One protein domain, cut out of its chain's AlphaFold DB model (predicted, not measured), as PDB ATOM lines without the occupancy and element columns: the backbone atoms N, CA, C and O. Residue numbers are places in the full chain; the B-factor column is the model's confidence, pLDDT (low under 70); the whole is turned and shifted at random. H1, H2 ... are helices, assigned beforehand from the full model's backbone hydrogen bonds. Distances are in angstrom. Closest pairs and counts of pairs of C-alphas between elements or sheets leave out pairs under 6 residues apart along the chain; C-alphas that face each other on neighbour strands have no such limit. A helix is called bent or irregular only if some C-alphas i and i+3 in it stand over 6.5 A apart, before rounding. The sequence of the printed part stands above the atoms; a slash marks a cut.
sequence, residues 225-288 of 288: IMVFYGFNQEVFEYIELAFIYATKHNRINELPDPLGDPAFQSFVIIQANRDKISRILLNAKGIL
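AT A GLANCE: This is residues 225 to 288 of the 288 residues of an uncharacterized protein of Spirochaetes bacterium GWF1_31_7 (UniProt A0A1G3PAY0). Two long helices, H2 and H4, run side by side the same way, with short helices H1 and H3 near where they begin. Residues 249 to 261 lead back from H2 to H3. The printed part has 64 residues with four named helices, H1 to H4 in order, and no named strand: all helix, compact, radius of gyration of the C-alphas 11.3 A, spans 30 by 21 by 19 A.

IN THESE COORDINATES: Find C-alpha 225 at (-19.402, -13.044, 69.055); H1 runs from there to 228, 5.0 A. H2, residues 235 to 248, spans 20.0 A. H3, residues 262 to 268, spans 10.0 A and is irregular: C-alphas 263 and 266 are 7.7 A apart. H4, residues 271 to 284, spans 20.0 A, ending at (-18.076, -11.304, 90.606).

HOW THE PARTS SIT: H1 touches H3, closest C-alphas Val 227 and Phe 264, 6.6 A. H2 touches H4 at a shallow tilt of 17 degrees, closest C-alphas Phe 243 and Ala 284, 5.9 A. H3 and H4, with residues 273 to 274 alone, only just touch, only at the corner, with 3 pairs of C-alphas within 8 A, closest Val 268 and Arg 274, 4.9 A. In H2 and H4 every O i to N i+4 pair is within hydrogen-bond range; in H3 1 of 3 is, beside 2 of 4 O i to N i+3 pairs.

THE WHOLE: Tyr 229 and Ile 287 have the C-alphas farthest apart, 31.7 A. The printed part has no cut, H2 to H3 is a long link, and no printed residue is under 70 in pLDDT.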
ATOM      1  N   ILE A 225     -19.927 -12.988  70.428       97.44
ATOM      2  CA  ILE A 225     -19.402 -13.044  69.055       97.44
ATOM      3  C   ILE A 225     -18.231 -14.029  68.972       97.44
ATOM      4  O   ILE A 225     -18.173 -14.844  68.051       97.44
ATOM      5  N   MET A 226     -17.307 -14.004  69.936       96.88
ATOM      6  CA  MET A 226     -16.165 -14.920  69.932       96.88
ATOM      7  C   MET A 226     -16.600 -16.384  70.021       96.88
ATOM      8  O   MET A 226     -16.076 -17.206  69.269       96.88
ATOM      9  N   VAL A 227     -17.592 -16.714  70.853       96.25
ATOM     10  CA  VAL A 227     -18.164 -18.069  70.900       96.25
ATOM     11  C   VAL A 227     -18.845 -18.434  69.586       96.25
ATOM     12  O   VAL A 227     -18.560 -19.499  69.035       96.25
ATOM     13  N   PHE A 228     -19.702 -17.555  69.063       94.12
ATOM     14  CA  PHE A 228     -20.472 -17.807  67.842       94.12
ATOM     15  C   PHE A 228     -19.572 -18.142  66.644       94.12
ATOM     16  O   PHE A 228     -19.899 -19.013  65.841       94.12
ATOM     17  N   TYR A 229     -18.397 -17.512  66.567       93.81
ATOM     18  CA  TYR A 229     -17.412 -17.736  65.508       93.81
ATOM     19  C   TYR A 229     -16.263 -18.694  65.889       93.81
ATOM     20  O   TYR A 229     -15.317 -18.845  65.117       93.81
ATOM     21  N   GLY A 230     -16.322 -19.359  67.050       92.38
ATOM     22  CA  GLY A 230     -15.376 -20.411  67.456       92.38
ATOM     23  C   GLY A 230     -14.015 -19.940  67.998       92.38
ATOM     24  O   GLY A 230     -13.081 -20.738  68.104       92.38
ATOM     25  N   PHE A 231     -13.874 -18.665  68.362       86.94
ATOM     26  CA  PHE A 231     -12.643 -18.074  68.898       86.94
ATOM     27  C   PHE A 231     -12.575 -18.191  70.424       86.94
ATOM     28  O   PHE A 231     -12.750 -17.232  71.164       86.94
ATOM     29  N   ASN A 232     -12.272 -19.391  70.912       84.56
ATOM     30  CA  ASN A 232     -12.410 -19.731  72.333       84.56
ATOM     31  C   ASN A 232     -11.408 -19.059  73.295       84.56
ATOM     32  O   ASN A 232     -11.602 -19.137  74.507       84.56
ATOM     33  N   GLN A 233     -10.322 -18.452  72.800       87.06
ATOM     34  CA  GLN A 233      -9.249 -17.940  73.665       87.06
ATOM     35  C   GLN A 233      -9.663 -16.678  74.439       87.06
ATOM     36  O   GLN A 233      -9.446 -16.618  75.647       87.06
ATOM     37  N   GLU A 234     -10.312 -15.722  73.769       94.00
ATOM     38  CA  GLU A 234     -10.666 -14.410  74.343       94.00
ATOM     39  C   GLU A 234     -12.001 -14.420  75.108       94.00
ATOM     40  O   GLU A 234     -12.292 -13.504  75.872       94.00
ATOM     41  N   VAL A 235     -12.812 -15.475  74.953       96.81
ATOM     42  CA  VAL A 235     -14.155 -15.572  75.559       96.81
ATOM     43  C   VAL A 235     -14.113 -15.331  77.067       96.81
ATOM     44  O   VAL A 235     -14.918 -14.575  77.600       96.81
ATOM     45  N   PHE A 236     -13.164 -15.955  77.766       97.38
ATOM     46  CA  PHE A 236     -13.077 -15.828  79.220       97.38
ATOM     47  C   PHE A 236     -12.644 -14.439  79.673       97.38
ATOM     48  O   PHE A 236     -13.151 -13.977  80.685       97.38
ATOM     49  N   GLU A 237     -11.731 -13.802  78.938       97.25
ATOM     50  CA  GLU A 237     -11.268 -12.448  79.244       97.25
ATOM     51  C   GLU A 237     -12.428 -11.458  79.129       97.25
ATOM     52  O   GLU A 237     -12.674 -10.678  80.045       97.25
ATOM     53  N   TYR A 238     -13.219 -11.557  78.060       98.44
ATOM     54  CA  TYR A 238     -14.379 -10.692  77.880       98.44
ATOM     55  C   TYR A 238     -15.506 -10.970  78.884       98.44
ATOM     56  O   TYR A 238     -16.092 -10.017  79.392       98.44
ATOM     57  N   ILE A 239     -15.792 -12.233  79.232       98.25
ATOM     58  CA  ILE A 239     -16.751 -12.540  80.311       98.25
ATOM     59  C   ILE A 239     -16.250 -11.952  81.637       98.25
ATOM     60  O   ILE A 239     -17.017 -11.326  82.362       98.25
ATOM     61  N   GLU A 240     -14.971 -12.126  81.961       98.06
ATOM     62  CA  GLU A 240     -14.387 -11.599  83.194       98.06
ATOM     63  C   GLU A 240     -14.484 -10.069  83.261       98.06
ATOM     64  O   GLU A 240     -15.001  -9.543  84.246       98.06
ATOM     65  N   LEU A 241     -14.101  -9.359  82.196       98.44
ATOM     66  CA  LEU A 241     -14.234  -7.903  82.111       98.44
ATOM     67  C   LEU A 241     -15.693  -7.448  82.221       98.44
ATOM     68  O   LEU A 241     -15.983  -6.527  82.986       98.44
ATOM     69  N   ALA A 242     -16.623  -8.116  81.529       98.50
ATOM     70  CA  ALA A 242     -18.047  -7.797  81.598       98.50
ATOM     71  C   ALA A 242     -18.559  -7.846  83.044       98.50
ATOM     72  O   ALA A 242     -19.176  -6.893  83.521       98.50
ATOM     73  N   PHE A 243     -18.254  -8.919  83.775       98.25
ATOM     74  CA  PHE A 243     -18.712  -9.080  85.153       98.25
ATOM     75  C   PHE A 243     -17.961  -8.185  86.151       98.25
ATOM     76  O   PHE A 243     -18.585  -7.695  87.090       98.25
ATOM     77  N   ILE A 244     -16.671  -7.894  85.940       98.00
ATOM     78  CA  ILE A 244     -15.928  -6.906  86.745       98.00
ATOM     79  C   ILE A 244     -16.589  -5.529  86.642       98.00
ATOM     80  O   ILE A 244     -16.897  -4.910  87.665       98.00
ATOM     81  N   TYR A 245     -16.839  -5.053  85.420       98.44
ATOM     82  CA  TYR A 245     -17.441  -3.739  85.211       98.44
ATOM     83  C   TYR A 245     -18.908  -3.703  85.644       98.44
ATOM     84  O   TYR A 245     -19.338  -2.738  86.278       98.44
ATOM     85  N   ALA A 246     -19.670  -4.777  85.426       97.94
ATOM     86  CA  ALA A 246     -21.044  -4.860  85.909       97.94
ATOM     87  C   ALA A 246     -21.107  -4.791  87.442       97.94
ATOM     88  O   ALA A 246     -21.921  -4.044  87.984       97.94
ATOM     89  N   THR A 247     -20.223  -5.490  88.159       97.56
ATOM     90  CA  THR A 247     -20.124  -5.376  89.621       97.56
ATOM     91  C   THR A 247     -19.725  -3.962  90.042       97.56
ATOM     92  O   THR A 247     -20.377  -3.386  90.912       97.56
ATOM     93  N   LYS A 248     -18.721  -3.357  89.391       97.62
ATOM     94  CA  LYS A 248     -18.269  -1.982  89.675       97.62
ATOM     95  C   LYS A 248     -19.402  -0.955  89.579       97.62
ATOM     96  O   LYS A 248     -19.460  -0.032  90.390       97.62
ATOM     97  N   HIS A 249     -20.303  -1.120  88.613       96.62
ATOM     98  CA  HIS A 249     -21.417  -0.202  88.368       96.62
ATOM     99  C   HIS A 249     -22.739  -0.615  89.040       96.62
ATOM    100  O   HIS A 249     -23.739   0.068  88.849       96.62
ATOM    101  N   ASN A 250     -22.763  -1.682  89.849       96.88
ATOM    102  CA  ASN A 250     -23.984  -2.273  90.427       96.88
ATOM    103  C   ASN A 250     -25.013  -2.750  89.375       96.88
ATOM    104  O   ASN A 250     -26.215  -2.746  89.625       96.88
ATOM    105  N   ARG A 251     -24.529  -3.196  88.213       96.62
ATOM    106  CA  ARG A 251     -25.302  -3.659  87.046       96.62
ATOM    107  C   ARG A 251     -25.182  -5.171  86.805       96.62
ATOM    108  O   ARG A 251     -25.506  -5.655  85.729       96.62
ATOM    109  N   ILE A 252     -24.723  -5.952  87.792       95.69
ATOM    110  CA  ILE A 252     -24.512  -7.410  87.635       95.69
ATOM    111  C   ILE A 252     -25.778  -8.166  87.200       95.69
ATOM    112  O   ILE A 252     -25.681  -9.153  86.480       95.69
ATOM    113  N   ASN A 253     -26.961  -7.686  87.598       95.06
ATOM    114  CA  ASN A 253     -28.244  -8.301  87.244       95.06
ATOM    115  C   ASN A 253     -28.733  -7.935  85.831       95.06
ATOM    116  O   ASN A 253     -29.751  -8.466  85.399       95.06
ATOM    117  N   GLU A 254     -28.053  -7.020  85.136       95.25
ATOM    118  CA  GLU A 254     -28.380  -6.642  83.756       95.25
ATOM    119  C   GLU A 254     -27.699  -7.555  82.730       95.25
ATOM    120  O   GLU A 254     -28.145  -7.633  81.586       95.25
ATOM    121  N   LEU A 255     -26.632  -8.261  83.125       97.06
ATOM    122  CA  LEU A 255     -25.963  -9.224  82.257       97.06
ATOM    123  C   LEU A 255     -26.681 -10.583  82.286       97.06
ATOM    124  O   LEU A 255     -27.033 -11.063  83.370       97.06
ATOM    125  N   PRO A 256     -26.854 -11.252  81.131       97.25
ATOM    126  CA  PRO A 256     -27.323 -12.631  81.115       97.25
ATOM    127  C   PRO A 256     -26.305 -13.573  81.780       97.25
ATOM    128  O   PRO A 256     -25.106 -13.297  81.818       97.25
ATOM    129  N   ASP A 257     -26.775 -14.706  82.312       97.62
ATOM    130  CA  ASP A 257     -25.902 -15.756  82.851       97.62
ATOM    131  C   ASP A 257     -25.307 -16.584  81.693       97.62
ATOM    132  O   ASP A 257     -26.061 -17.331  81.057       97.62
ATOM    133  N   PRO A 258     -23.980 -16.547  81.437       97.69
ATOM    134  CA  PRO A 258     -23.374 -17.309  80.345       97.69
ATOM    135  C   PRO A 258     -23.573 -18.828  80.466       97.69
ATOM    136  O   PRO A 258     -23.421 -19.547  79.483       97.69
ATOM    137  N   LEU A 259     -23.886 -19.358  81.654       97.69
ATOM    138  CA  LEU A 259     -24.174 -20.786  81.836       97.69
ATOM    139  C   LEU A 259     -25.574 -21.181  81.348       97.69
ATOM    140  O   LEU A 259     -25.800 -22.358  81.062       97.69
ATOM    141  N   GLY A 260     -26.506 -20.227  81.291       96.94
ATOM    142  CA  GLY A 260     -27.883 -20.421  80.828       96.94
ATOM    143  C   GLY A 260     -28.177 -19.802  79.459       96.94
ATOM    144  O   GLY A 260     -29.201 -20.123  78.857       96.94
ATOM    145  N   ASP A 261     -27.300 -18.933  78.963       97.31
ATOM    146  CA  ASP A 261     -27.487 -18.206  77.713       97.31
ATOM    147  C   ASP A 261     -27.329 -19.131  76.480       97.31
ATOM    148  O   ASP A 261     -26.298 -19.801  76.326       97.31
ATOM    149  N   PRO A 262     -28.329 -19.175  75.571       96.62
ATOM    150  CA  PRO A 262     -28.263 -19.920  74.315       96.62
ATOM    151  C   PRO A 262     -26.994 -19.689  73.490       96.62
ATOM    152  O   PRO A 262     -26.490 -20.638  72.888       96.62
ATOM    153  N   ALA A 263     -26.447 -18.471  73.491       95.31
ATOM    154  CA  ALA A 263     -25.234 -18.132  72.748       95.31
ATOM    155  C   ALA A 263     -24.007 -18.935  73.205       95.31
ATOM    156  O   ALA A 263     -23.094 -19.173  72.416       95.31
ATOM    157  N   PHE A 264     -23.996 -19.395  74.459       97.12
ATOM    158  CA  PHE A 264     -22.883 -20.120  75.065       97.12
ATOM    159  C   PHE A 264     -23.111 -21.633  75.153       97.12
ATOM    160  O   PHE A 264     -22.210 -22.351  75.585       97.12
ATOM    161  N   GLN A 265     -24.265 -22.162  74.723       95.56
ATOM    162  CA  GLN A 265     -24.617 -23.580  74.904       95.56
ATOM    163  C   GLN A 265     -23.564 -24.551  74.351       95.56
ATOM    164  O   GLN A 265     -23.191 -25.517  75.021       95.56
ATOM    165  N   SER A 266     -23.044 -24.283  73.152       93.62
ATOM    166  CA  SER A 266     -21.981 -25.092  72.541       93.62
ATOM    167  C   SER A 266     -20.637 -24.941  73.257       93.62
ATOM    168  O   SER A 266     -19.818 -25.856  73.226       93.62
ATOM    169  N   PHE A 267     -20.406 -23.812  73.926       95.44
ATOM    170  CA  PHE A 267     -19.172 -23.516  74.642       95.44
ATOM    171  C   PHE A 267     -19.132 -24.174  76.025       95.44
ATOM    172  O   PHE A 267     -18.090 -24.695  76.432       95.44
ATOM    173  N   VAL A 268     -20.264 -24.200  76.736       96.25
ATOM    174  CA  VAL A 268     -20.373 -24.728  78.110       96.25
ATOM    175  C   VAL A 268     -20.577 -26.241  78.183       96.25
ATOM    176  O   VAL A 268     -20.491 -26.807  79.272       96.25
ATOM    177  N   ILE A 269     -20.784 -26.922  77.047       96.12
ATOM    178  CA  ILE A 269     -20.786 -28.395  76.994       96.12
ATOM    179  C   ILE A 269     -19.434 -28.981  77.435       96.12
ATOM    180  O   ILE A 269     -19.357 -30.095  77.953       96.12
ATOM    181  N   ILE A 270     -18.356 -28.214  77.257       96.19
ATOM    182  CA  ILE A 270     -17.019 -28.564  77.719       96.19
ATOM    183  C   ILE A 270     -16.937 -28.235  79.211       96.19
ATOM    184  O   ILE A 270     -16.922 -27.067  79.600       96.19
ATOM    185  N   GLN A 271     -16.825 -29.266  80.054       97.31
ATOM    186  CA  GLN A 271     -16.834 -29.115  81.515       97.31
ATOM    187  C   GLN A 271     -15.796 -28.101  82.025       97.31
ATOM    188  O   GLN A 271     -16.109 -27.282  82.880       97.31
ATOM    189  N   ALA A 272     -14.588 -28.089  81.451       96.69
ATOM    190  CA  ALA A 272     -13.552 -27.129  81.827       96.69
ATOM    191  C   ALA A 272     -13.968 -25.663  81.578       96.69
ATOM    192  O   ALA A 272     -13.665 -24.789  82.390       96.69
ATOM    193  N   ASN A 273     -14.695 -25.391  80.486       96.69
ATOM    194  CA  ASN A 273     -15.205 -24.053  80.185       96.69
ATOM    195  C   ASN A 273     -16.291 -23.653  81.184       96.69
ATOM    196  O   ASN A 273     -16.254 -22.549  81.730       96.69
ATOM    197  N   ARG A 274     -17.215 -24.577  81.472       97.31
ATOM    198  CA  ARG A 274     -18.271 -24.398  82.474       97.31
ATOM    199  C   ARG A 274     -17.700 -24.077  83.855       97.31
ATOM    200  O   ARG A 274     -18.159 -23.136  84.502       97.31
ATOM    201  N   ASP A 275     -16.687 -24.822  84.289       97.62
ATOM    202  CA  ASP A 275     -16.022 -24.610  85.579       97.62
ATOM    203  C   ASP A 275     -15.348 -23.238  85.636       97.62
ATOM    204  O   ASP A 275     -15.445 -22.536  86.645       97.62
ATOM    205  N   LYS A 276     -14.690 -22.824  84.545       97.19
ATOM    206  CA  LYS A 276     -14.023 -21.522  84.469       97.19
ATOM    207  C   LYS A 276     -15.025 -20.363  84.517       97.19
ATOM    208  O   LYS A 276     -14.824 -19.454  85.318       97.19
ATOM    209  N   ILE A 277     -16.120 -20.424  83.755       97.12
ATOM    210  CA  ILE A 277     -17.212 -19.434  83.839       97.12
ATOM    211  C   ILE A 277     -17.802 -19.405  85.252       97.12
ATOM    212  O   ILE A 277     -17.956 -18.331  85.824       97.12
ATOM    213  N   SER A 278     -18.063 -20.568  85.857       97.88
ATOM    214  CA  SER A 278     -18.622 -20.636  87.215       97.88
ATOM    215  C   SER A 278     -17.742 -19.909  88.235       97.88
ATOM    216  O   SER A 278     -18.259 -19.187  89.083       97.88
ATOM    217  N   ARG A 279     -16.412 -20.038  88.136       98.00
ATOM    218  CA  ARG A 279     -15.479 -19.297  89.002       98.00
ATOM    219  C   ARG A 279     -15.556 -17.788  88.781       98.00
ATOM    220  O   ARG A 279     -15.609 -17.060  89.765       98.00
ATOM    221  N   ILE A 280     -15.614 -17.329  87.528       97.56
ATOM    222  CA  ILE A 280     -15.774 -15.899  87.210       97.56
ATOM    223  C   ILE A 280     -17.053 -15.350  87.862       97.56
ATOM    224  O   ILE A 280     -17.007 -14.334  88.552       97.56
ATOM    225  N   LEU A 281     -18.178 -16.061  87.725       96.69
ATOM    226  CA  LEU A 281     -19.464 -15.645  88.297       96.69
ATOM    227  C   LEU A 281     -19.459 -15.622  89.833       96.69
ATOM    228  O   LEU A 281     -20.079 -14.747  90.436       96.69
ATOM    229  N   LEU A 282     -18.782 -16.575  90.481       96.62
ATOM    230  CA  LEU A 282     -18.647 -16.606  91.941       96.62
ATOM    231  C   LEU A 282     -17.765 -15.461  92.458       96.62
ATOM    232  O   LEU A 282     -18.143 -14.813  93.436       96.62
ATOM    233  N   ASN A 283     -16.652 -15.169  91.778       96.06
ATOM    234  CA  ASN A 283     -15.788 -14.027  92.088       96.06
ATOM    235  C   ASN A 283     -16.554 -12.702  91.951       96.06
ATOM    236  O   ASN A 283     -16.522 -11.871  92.853       96.06
ATOM    237  N   ALA A 284     -17.302 -12.521  90.857       94.44
ATOM    238  CA  ALA A 284     -18.076 -11.304  90.606       94.44
ATOM    239  C   ALA A 284     -19.152 -11.036  91.674       94.44
ATOM    240  O   ALA A 284     -19.494  -9.882  91.933       94.44
ATOM    241  N   LYS A 285     -19.657 -12.101  92.311       93.19
ATOM    242  CA  LYS A 285     -20.617 -12.054  93.425       93.19
ATOM    243  C   LYS A 285     -19.957 -11.916  94.805       93.19
ATOM    244  O   LYS A 285     -20.677 -11.856  95.799       93.19
ATOM    245  N   GLY A 286     -18.623 -11.898  94.886       93.12
ATOM    246  CA  GLY A 286     -17.879 -11.842  96.148       93.12
ATOM    247  C   GLY A 286     -18.027 -13.098  97.013       93.12
ATOM    248  O   GLY A 286     -18.001 -13.004  98.237       93.12
ATOM    249  N   ILE A 287     -18.258 -14.263  96.393       91.62
ATOM    250  CA  ILE A 287     -18.432 -15.546  97.100       91.62
ATOM    251  C   ILE A 287     -17.086 -16.266  97.311       91.62
ATOM    252  O   ILE A 287     -16.962 -17.075  98.232       91.62
ATOM    253  N   LEU A 288     -16.094 -15.976  96.467       77.75
ATOM    254  CA  LEU A 288     -14.718 -16.482  96.525       77.75
ATOM    255  C   LEU A 288     -13.765 -15.337  96.870       77.75
ATOM    256  O   LEU A 288     -12.823 -15.598  97.650       77.75
TER     257      LEU A 288